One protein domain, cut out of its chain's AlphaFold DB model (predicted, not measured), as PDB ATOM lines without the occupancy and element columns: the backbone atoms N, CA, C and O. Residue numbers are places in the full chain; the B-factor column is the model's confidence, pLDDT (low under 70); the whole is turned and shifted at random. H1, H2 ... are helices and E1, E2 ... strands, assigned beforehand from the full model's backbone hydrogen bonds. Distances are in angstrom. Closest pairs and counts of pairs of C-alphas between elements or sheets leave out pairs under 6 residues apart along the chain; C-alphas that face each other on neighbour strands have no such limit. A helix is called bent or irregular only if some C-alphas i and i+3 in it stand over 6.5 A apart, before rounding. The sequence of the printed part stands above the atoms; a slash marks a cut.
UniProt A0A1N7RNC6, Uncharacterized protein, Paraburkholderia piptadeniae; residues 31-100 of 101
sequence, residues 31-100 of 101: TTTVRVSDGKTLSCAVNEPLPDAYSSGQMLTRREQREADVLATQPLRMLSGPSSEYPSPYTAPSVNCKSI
ATOM      1  N   THR A  31     -32.490  34.626  32.819       93.00
ATOM      2  CA  THR A  31     -33.698  33.919  32.393       93.00
ATOM      3  C   THR A  31     -34.018  34.263  30.940       93.00
ATOM      4  O   THR A  31     -33.949  35.421  30.535       93.00
ATOM      5  N   THR A  32     -34.371  33.260  30.140       93.31
ATOM      6  CA  THR A  32     -34.744  33.426  28.733       93.31
ATOM      7  C   THR A  32     -35.973  32.601  28.380       93.31
ATOM      8  O   THR A  32     -36.204  31.527  28.938       93.31
ATOM      9  N   THR A  33     -36.757  33.095  27.428       94.44
ATOM     10  CA  THR A  33     -37.918  32.383  26.895       94.44
ATOM     11  C   THR A  33     -37.525  31.689  25.601       94.44
ATOM     12  O   THR A  33     -37.089  32.339  24.649       94.44
ATOM     13  N   VAL A  34     -37.715  30.374  25.540       94.69
ATOM     14  CA  VAL A  34     -37.414  29.559  24.359       94.69
ATOM     15  C   VAL A  34     -38.678  28.912  23.816       94.69
ATOM     16  O   VAL A  34     -39.629  28.629  24.548       94.69
ATOM     17  N   ARG A  35     -38.683  28.660  22.509       94.56
ATOM     18  CA  ARG A  35     -39.759  27.949  21.826       94.56
ATOM     19  C   ARG A  35     -39.196  26.656  21.258       94.56
ATOM     20  O   ARG A  35     -38.257  26.705  20.470       94.56
ATOM     21  N   VAL A  36     -39.742  25.527  21.694       93.31
ATOM     22  CA  VAL A  36     -39.307  24.188  21.257       93.31
ATOM     23  C   VAL A  36     -40.070  23.746  20.007       93.31
ATOM     24  O   VAL A  36     -41.115  24.324  19.686       93.31
ATOM     25  N   SER A  37     -39.577  22.719  19.304       89.94
ATOM     26  CA  SER A  37     -40.110  22.264  18.010       89.94
ATOM     27  C   SER A  37     -41.598  21.931  18.040       89.94
ATOM     28  O   SER A  37     -42.301  22.114  17.049       89.94
ATOM     29  N   ASP A  38     -42.084  21.497  19.200       86.81
ATOM     30  CA  ASP A  38     -43.471  21.089  19.423       86.81
ATOM     31  C   ASP A  38     -44.407  22.295  19.658       86.81
ATOM     32  O   ASP A  38     -45.581  22.142  19.986       86.81
ATOM     33  N   GLY A  39     -43.894  23.520  19.504       88.81
ATOM     34  CA  GLY A  39     -44.649  24.771  19.583       88.81
ATOM     35  C   GLY A  39     -44.832  25.325  20.997       88.81
ATOM     36  O   GLY A  39     -45.298  26.461  21.131       88.81
ATOM     37  N   LYS A  40     -44.434  24.570  22.031       90.69
ATOM     38  CA  LYS A  40     -44.488  24.993  23.438       90.69
ATOM     39  C   LYS A  40     -43.515  26.131  23.718       90.69
ATOM     40  O   LYS A  40     -42.433  26.208  23.131       90.69
ATOM     41  N   THR A  41     -43.905  26.991  24.653       93.12
ATOM     42  CA  THR A  41     -43.075  28.104  25.117       93.12
ATOM     43  C   THR A  41     -42.613  27.823  26.538       93.12
ATOM     44  O   THR A  41     -43.426  27.524  27.414       93.12
ATOM     45  N   LEU A  42     -41.304  27.900  26.761       93.38
ATOM     46  CA  LEU A  42     -40.668  27.575  28.032       93.38
ATOM     47  C   LEU A  42     -39.911  28.791  28.559       93.38
ATOM     48  O   LEU A  42     -39.270  29.499  27.785       93.38
ATOM     49  N   SER A  43     -39.957  28.999  29.871       93.62
ATOM     50  CA  SER A  43     -39.056  29.910  30.575       93.62
ATOM     51  C   SER A  43     -37.907  29.094  31.152       93.62
ATOM     52  O   SER A  43     -38.139  28.126  31.880       93.62
ATOM     53  N   CYS A  44     -36.682  29.460  30.792       94.06
ATOM     54  CA  CYS A  44     -35.459  28.777  31.182       94.06
ATOM     55  C   CYS A  44     -34.557  29.724  31.967       94.06
ATOM     56  O   CYS A  44     -34.166  30.768  31.449       94.06
ATOM     57  N   ALA A  45     -34.195  29.339  33.186       94.12
ATOM     58  CA  ALA A  45     -33.197  30.024  33.991       94.12
ATOM     59  C   ALA A  45     -31.853  29.316  33.824       94.12
ATOM     60  O   ALA A  45     -31.751  28.101  34.015       94.12
ATOM     61  N   VAL A  46     -30.839  30.087  33.451       94.44
ATOM     62  CA  VAL A  46     -29.459  29.654  33.261       94.44
ATOM     63  C   VAL A  46     -28.637  30.226  34.403       94.44
ATOM     64  O   VAL A  46     -28.603  31.440  34.584       94.44
ATOM     65  N   ASN A  47     -27.998  29.358  35.189       93.56
ATOM     66  CA  ASN A  47     -27.235  29.707  36.393       93.56
ATOM     67  C   ASN A  47     -28.022  30.518  37.446       93.56
ATOM     68  O   ASN A  47     -27.432  31.068  38.374       93.56
ATOM     69  N   GLU A  48     -29.351  30.549  37.339       89.19
ATOM     70  CA  GLU A  48     -30.262  31.249  38.242       89.19
ATOM     71  C   GLU A  48     -31.385  30.321  38.717       89.19
ATOM     72  O   GLU A  48     -31.752  29.365  38.024       89.19
ATOM     73  N   PRO A  49     -31.968  30.586  39.898       85.06
ATOM     74  CA  PRO A  49     -33.189  29.915  40.305       85.06
ATOM     75  C   PRO A  49     -34.353  30.363  39.414       85.06
ATOM     76  O   PRO A  49     -34.629  31.553  39.281       85.06
ATOM     77  N   LEU A  50     -35.078  29.402  38.841       82.00
ATOM     78  CA  LEU A  50     -36.291  29.702  38.089       82.00
ATOM     79  C   LEU A  50     -37.455  29.972  39.064       82.00
ATOM     80  O   LEU A  50     -37.749  29.097  39.884       82.00
ATOM     81  N   PRO A  51     -38.157  31.118  38.965       79.25
ATOM     82  CA  PRO A  51     -39.291  31.428  39.830       79.25
ATOM     83  C   PRO A  51     -40.385  30.352  39.809       79.25
ATOM     84  O   PRO A  51     -40.737  29.809  38.757       79.25
ATOM     85  N   ASP A  52     -40.984  30.080  40.970       73.50
ATOM     86  CA  ASP A  52     -42.042  29.067  41.113       73.50
ATOM     87  C   ASP A  52     -43.324  29.408  40.345       73.50
ATOM     88  O   ASP A  52     -44.083  28.510  39.977       73.50
ATOM     89  N   ALA A  53     -43.519  30.686  40.011       72.44
ATOM     90  CA  ALA A  53     -44.617  31.166  39.176       72.44
ATOM     91  C   ALA A  53     -44.657  30.518  37.776       72.44
ATOM     92  O   ALA A  53     -45.709  30.504  37.146       72.44
ATOM     93  N   TYR A  54     -43.540  29.955  37.298       67.62
ATOM     94  CA  TYR A  54     -43.450  29.271  36.004       67.62
ATOM     95  C   TYR A  54     -43.785  27.778  36.069       67.62
ATOM     96  O   TYR A  54     -43.549  27.055  35.110       67.62
ATOM     97  N   SER A  55     -44.302  27.272  37.189       64.12
ATOM     98  CA  SER A  55     -44.685  25.867  37.311       64.12
ATOM     99  C   SER A  55     -46.027  25.597  36.625       64.12
ATOM    100  O   SER A  55     -47.034  25.376  37.297       64.12
ATOM    101  N   SER A  56     -46.066  25.567  35.289       63.34
ATOM    102  CA  SER A  56     -47.154  24.844  34.634       63.34
ATOM    103  C   SER A  56     -46.982  23.365  35.003       63.34
ATOM    104  O   SER A  56     -45.888  22.807  34.918       63.34
ATOM    105  N   GLY A  57     -48.033  22.706  35.495       64.12
ATOM    106  CA  GLY A  57     -47.981  21.291  35.903       64.12
ATOM    107  C   GLY A  57     -47.686  20.313  34.754       64.12
ATOM    108  O   GLY A  57     -47.838  19.104  34.915       64.12
ATOM    109  N   GLN A  58     -47.305  20.819  33.580       75.44
ATOM    110  CA  GLN A  58     -46.978  20.044  32.404       75.44
ATOM    111  C   GLN A  58     -45.510  19.616  32.458       75.44
ATOM    112  O   GLN A  58     -44.593  20.413  32.264       75.44
ATOM    113  N   MET A  59     -45.286  18.322  32.692       82.19
ATOM    114  CA  MET A  59     -43.950  17.741  32.588       82.19
ATOM    115  C   MET A  59     -43.435  17.832  31.149       82.19
ATOM    116  O   MET A  59     -44.116  17.427  30.204       82.19
ATOM    117  N   LEU A  60     -42.209  18.334  31.000       86.75
ATOM    118  CA  LEU A  60     -41.486  18.323  29.734       86.75
ATOM    119  C   LEU A  60     -40.993  16.911  29.430       86.75
ATOM    120  O   LEU A  60     -40.495  16.191  30.300       86.75
ATOM    121  N   THR A  61     -41.108  16.507  28.172       92.19
ATOM    122  CA  THR A  61     -40.464  15.287  27.694       92.19
ATOM    123  C   THR A  61     -38.944  15.464  27.693       92.19
ATOM    124  O   THR A  61     -38.413  16.573  27.618       92.19
ATOM    125  N   ARG A  62     -38.194  14.354  27.699       93.50
ATOM    126  CA  ARG A  62     -36.721  14.408  27.610       93.50
ATOM    127  C   ARG A  62     -36.218  15.097  26.340       93.50
ATOM    128  O   ARG A  62     -35.120  15.644  26.350       93.50
ATOM    129  N   ARG A  63     -36.979  15.013  25.244       94.12
ATOM    130  CA  ARG A  63     -36.638  15.668  23.978       94.12
ATOM    131  C   ARG A  63     -36.767  17.183  24.123       94.12
ATOM    132  O   ARG A  63     -35.801  17.882  23.841       94.12
ATOM    133  N   GLU A  64     -37.911  17.646  24.616       93.94
ATOM    134  CA  GLU A  64     -38.183  19.069  24.845       93.94
ATOM    135  C   GLU A  64     -37.186  19.679  25.825       93.94
ATOM    136  O   GLU A  64     -36.669  20.756  25.560       93.94
ATOM    137  N   GLN A  65     -36.850  18.968  26.907       93.75
ATOM    138  CA  GLN A  65     -35.850  19.438  27.866       93.75
ATOM    139  C   GLN A  65     -34.492  19.665  27.194       93.75
ATOM    140  O   GLN A  65     -33.914  20.734  27.326       93.75
ATOM    141  N   ARG A  66     -33.996  18.689  26.421       95.31
ATOM    142  CA  ARG A  66     -32.695  18.813  25.741       95.31
ATOM    143  C   ARG A  66     -32.682  19.936  24.716       95.31
ATOM    144  O   ARG A  66     -31.677  20.623  24.578       95.31
ATOM    145  N   GLU A  67     -33.770  20.095  23.972       96.25
ATOM    146  CA  GLU A  67     -33.904  21.190  23.018       96.25
ATOM    147  C   GLU A  67     -33.894  22.541  23.738       96.25
ATOM    148  O   GLU A  67     -33.143  23.437  23.353       96.25
ATOM    149  N   ALA A  68     -34.655  22.654  24.827       95.38
ATOM    150  CA  ALA A  68     -34.692  23.843  25.659       95.38
ATOM    151  C   ALA A  68     -33.312  24.172  26.241       95.38
ATOM    152  O   ALA A  68     -32.889  25.318  26.150       95.38
ATOM    153  N   ASP A  69     -32.576  23.178  26.746       94.94
ATOM    154  CA  ASP A  69     -31.230  23.362  27.296       94.94
ATOM    155  C   ASP A  69     -30.257  23.909  26.235       94.94
ATOM    156  O   ASP A  69     -29.478  24.830  26.496       94.94
ATOM    157  N   VAL A  70     -30.312  23.377  25.008       95.19
ATOM    158  CA  VAL A  70     -29.460  23.833  23.896       95.19
ATOM    159  C   VAL A  70     -29.812  25.259  23.474       95.19
ATOM    160  O   VAL A  70     -28.912  26.072  23.261       95.19
ATOM    161  N   LEU A  71     -31.104  25.574  23.357       95.62
ATOM    162  CA  LEU A  71     -31.564  26.912  22.984       95.62
ATOM    163  C   LEU A  71     -31.249  27.936  24.082       95.62
ATOM    164  O   LEU A  71     -30.747  29.019  23.787       95.62
ATOM    165  N   ALA A  72     -31.474  27.580  25.347       95.56
ATOM    166  CA  ALA A  72     -31.259  28.458  26.490       95.56
ATOM    167  C   ALA A  72     -29.777  28.780  26.715       95.56
ATOM    168  O   ALA A  72     -29.463  29.888  27.138       95.56
ATOM    169  N   THR A  73     -28.862  27.854  26.404       94.50
ATOM    170  CA  THR A  73     -27.403  28.046  26.552       94.50
ATOM    171  C   THR A  73     -26.726  28.655  25.324       94.50
ATOM    172  O   THR A  73     -25.535  28.965  25.369       94.50
ATOM    173  N   GLN A  74     -27.452  28.871  24.222       93.31
ATOM    174  CA  GLN A  74     -26.900  29.508  23.025       93.31
ATOM    175  C   GLN A  74     -26.278  30.896  23.302       93.31
ATOM    176  O   GLN A  74     -25.173  31.129  22.806       93.31
ATOM    177  N   PRO A  75     -26.886  31.786  24.116       91.56
ATOM    178  CA  PRO A  75     -26.278  33.069  24.472       91.56
ATOM    179  C   PRO A  75     -24.931  32.938  25.194       91.56
ATOM    180  O   PRO A  75     -24.002  33.669  24.860       91.56
ATOM    181  N   LEU A  76     -24.770  31.964  26.101       89.75
ATOM    182  CA  LEU A  76     -23.499  31.739  26.807       89.75
ATOM    183  C   LEU A  76     -22.329  31.470  25.860       89.75
ATOM    184  O   LEU A  76     -21.215  31.905  26.132       89.75
ATOM    185  N   ARG A  77     -22.574  30.792  24.731       84.69
ATOM    186  CA  ARG A  77     -21.529  30.507  23.733       84.69
ATOM    187  C   ARG A  77     -20.990  31.767  23.064       84.69
ATOM    188  O   ARG A  77     -19.870  31.752  22.568       84.69
ATOM    189  N   MET A  78     -21.792  32.830  23.016       86.06
ATOM    190  CA  MET A  78     -21.357  34.126  22.497       86.06
ATOM    191  C   MET A  78     -20.566  34.921  23.539       86.06
ATOM    192  O   MET A  78     -19.760  35.768  23.165       86.06
ATOM    193  N   LEU A  79     -20.794  34.651  24.828       85.25
ATOM    194  CA  LEU A  79     -20.129  35.322  25.947       85.25
ATOM    195  C   LEU A  79     -18.815  34.639  26.349       85.25
ATOM    196  O   LEU A  79     -17.902  35.295  26.843       85.25
ATOM    197  N   SER A  80     -18.692  33.327  26.132       79.62
ATOM    198  CA  SER A  80     -17.463  32.593  26.428       79.62
ATOM    199  C   SER A  80     -16.323  33.034  25.504       79.62
ATOM    200  O   SER A  80     -16.450  32.977  24.281       79.62
ATOM    201  N   GLY A  81     -15.197  33.436  26.097       79.06
ATOM    202  CA  GLY A  81     -13.962  33.737  25.374       79.06
ATOM    203  C   GLY A  81     -13.300  32.491  24.755       79.06
ATOM    204  O   GLY A  81     -13.851  31.391  24.806       79.06
ATOM    205  N   PRO A  82     -12.081  32.624  24.196       79.50
ATOM    206  CA  PRO A  82     -11.385  31.523  23.519       79.50
ATOM    207  C   PRO A  82     -11.034  30.352  24.448       79.50
ATOM    208  O   PRO A  82     -10.752  29.252  23.979       79.50
ATOM    209  N   SER A  83     -11.026  30.590  25.759       81.62
ATOM    210  CA  SER A  83     -10.810  29.584  26.788       81.62
ATOM    211  C   SER A  83     -11.571  29.976  28.047       81.62
ATOM    212  O   SER A  83     -11.521  31.134  28.462       81.62
ATOM    213  N   SER A  84     -12.203  28.992  28.675       82.81
ATOM    214  CA  SER A  84     -12.775  29.086  30.015       82.81
ATOM    215  C   SER A  84     -12.406  27.822  30.780       82.81
ATOM    216  O   SER A  84     -12.422  26.727  30.216       82.81
ATOM    217  N   GLU A  85     -12.077  27.964  32.061       87.81
ATOM    218  CA  GLU A  85     -11.764  26.818  32.914       87.81
ATOM    219  C   GLU A  85     -12.973  25.879  33.053       87.81
ATOM    220  O   GLU A  85     -14.139  26.282  32.915       87.81
ATOM    221  N   TYR A  86     -12.685  24.604  33.311       86.12
ATOM    222  CA  TYR A  86     -13.697  23.591  33.571       86.12
ATOM    223  C   TYR A  86     -13.554  23.043  34.999       86.12
ATOM    224  O   TYR A  86     -12.462  22.592  35.351       86.12
ATOM    225  N   PRO A  87     -14.642  23.002  35.793       90.00
ATOM    226  CA  PRO A  87     -15.976  23.536  35.497       90.00
ATOM    227  C   PRO A  87     -16.085  25.049  35.785       90.00
ATOM    228  O   PRO A  87     -15.591  25.528  36.799       90.00
ATOM    229  N   SER A  88     -16.786  25.798  34.928       90.50
ATOM    230  CA  SER A  88     -17.170  27.201  35.170       90.50
ATOM    231  C   SER A  88     -18.622  27.459  34.744       90.50
ATOM    232  O   SER A  88     -19.170  26.658  33.984       90.50
ATOM    233  N   PRO A  89     -19.261  28.573  35.158       91.06
ATOM    234  CA  PRO A  89     -20.634  28.897  34.751       91.06
ATOM    235  C   PRO A  89     -20.852  28.987  33.231       91.06
ATOM    236  O   PRO A  89     -21.975  28.813  32.766       91.06
ATOM    237  N   TYR A  90     -19.788  29.223  32.454       90.31
ATOM    238  CA  TYR A  90     -19.835  29.243  30.989       90.31
ATOM    239  C   TYR A  90     -19.679  27.850  30.358       90.31
ATOM    240  O   TYR A  90     -20.207  27.612  29.275       90.31
ATOM    241  N   THR A  91     -18.946  26.928  30.998       89.50
ATOM    242  CA  THR A  91     -18.634  25.593  30.441       89.50
ATOM    243  C   THR A  91     -19.487  24.469  31.028       89.50
ATOM    244  O   THR A  91     -19.676  23.438  30.383       89.50
ATOM    245  N   ALA A  92     -20.030  24.669  32.226       91.50
ATOM    246  CA  ALA A  92     -20.915  23.752  32.932       91.50
ATOM    247  C   ALA A  92     -22.111  24.513  33.549       91.50
ATOM    248  O   ALA A  92     -22.254  24.530  34.773       91.50
ATOM    249  N   PRO A  93     -22.956  25.167  32.727       92.94
ATOM    250  CA  PRO A  93     -24.099  25.915  33.233       92.94
ATOM    251  C   PRO A  93     -25.167  24.990  33.818       92.94
ATOM    252  O   PRO A  93     -25.443  23.914  33.279       92.94
ATOM    253  N   SER A  94     -25.825  25.440  34.885       93.75
ATOM    254  CA  SER A  94     -27.085  24.842  35.320       93.75
ATOM    255  C   SER A  94     -28.236  25.458  34.531       93.75
ATOM    256  O   SER A  94     -28.292  26.672  34.341       93.75
ATOM    257  N   VAL A  95     -29.151  24.625  34.041       94.00
ATOM    258  CA  VAL A  95     -30.322  25.078  33.285       94.00
ATOM    259  C   VAL A  95     -31.563  24.456  33.898       94.00
ATOM    260  O   VAL A  95     -31.614  23.249  34.133       94.00
ATOM    261  N   ASN A  96     -32.563  25.286  34.171       92.81
ATOM    262  CA  ASN A  96     -33.871  24.843  34.625       92.81
ATOM    263  C   ASN A  96     -34.938  25.476  33.740       92.81
ATOM    264  O   ASN A  96     -35.058  26.697  33.707       92.81
ATOM    265  N   CYS A  97     -35.701  24.645  33.036       92.19
ATOM    266  CA  CYS A  97     -36.760  25.082  32.139       92.19
ATOM    267  C   CYS A  97     -38.114  24.599  32.646       92.19
ATOM    268  O   CYS A  97     -38.271  23.428  32.997       92.19
ATOM    269  N   LYS A  98     -39.111  25.481  32.621       91.25
ATOM    270  CA  LYS A  98     -40.510  25.125  32.873       91.25
ATOM    271  C   LYS A  98     -41.405  25.687  31.774       91.25
ATOM    272  O   LYS A  98     -41.099  26.722  31.179       91.25
ATOM    273  N   SER A  99     -42.504  24.990  31.491       89.06
ATOM    274  CA  SER A  99     -43.507  25.492  30.552       89.06
ATOM    275  C   SER A  99     -44.247  26.688  31.155       89.06
ATOM    276  O   SER A  99     -44.547  26.714  32.346       89.06
ATOM    277  N   ILE A 100     -44.534  27.680  30.316       87.81
ATOM    278  CA  ILE A 100     -45.302  28.877  30.690       87.81
ATOM    279  C   ILE A 100     -46.617  28.996  29.910       87.81
ATOM    280  O   ILE A 100     -47.264  30.041  29.956       87.81
TER     281      ILE A 100
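What this domain is: This is residues 31 to 100 of the 101 residues of an uncharacterized protein of Paraburkholderia piptadeniae (UniProt A0A1N7RNC6). A small sheet of three strands has one kinked helix, H1, packed slantwise over one face, making two layers, a helix layer on a sheet layer. A long loop, residues 80 to 94, extends the length past the end of H1 and folds back to E3. The printed part has 70 residues, with E1, E2, H1 and E3 in chain order; the sheet's order is E1, E2, E3, antiparallel throughout. The class is mixed, helices and strands, with under half of the residues, 34, in named elements. The whole is compact, with a radius of gyration of the C-alphas of 12.6 A, yet elongated in outline, spanning 38 by 24 by 17 A.

How they stand to each other: E1, residues 31 to 35, and E2, residues 41 to 46, form an antiparallel hairpin at 147 degrees, with N 32 and O 44 2.8 A apart, within hydrogen-bond range. H1, residues 62 to 79, is on the sheet at a height of 8.5 A. It lies over E1 and E2, and on the local plane runs slantwise to the strands, at 45 degrees to E1. Its closest C-alphas to E2 are those of Ala 72 and Cys 44, 6.3 A apart. In H1, 10 of 14 O i to N i+4 pairs are within hydrogen-bond range. E3, residues 95 to 99, is antiparallel to E2 at 158 degrees, with N 45 and O 96 2.8 A apart, within hydrogen-bond range.

Where its parts are: E1 begins at C-alpha 31 (-33.698, 33.919, 32.393) and measures 13.6 A; E2 measures 15.9 A. H1 measures 26.7 A and is irregular, with C-alphas 72 and 75 7.1 A apart and a kink of 27 degrees near residue 72. E3 measures 13.5 A and ends at C-alpha 99 (-43.507, 25.492, 30.552).

The domain as a whole: The C-alphas farthest apart, of Gly 57 and Pro 82, are 40.0 A apart. The printed part has no cut. The links E2 to H1 and H1 to E3 are long. Residues 54 to 57 have pLDDT under 70.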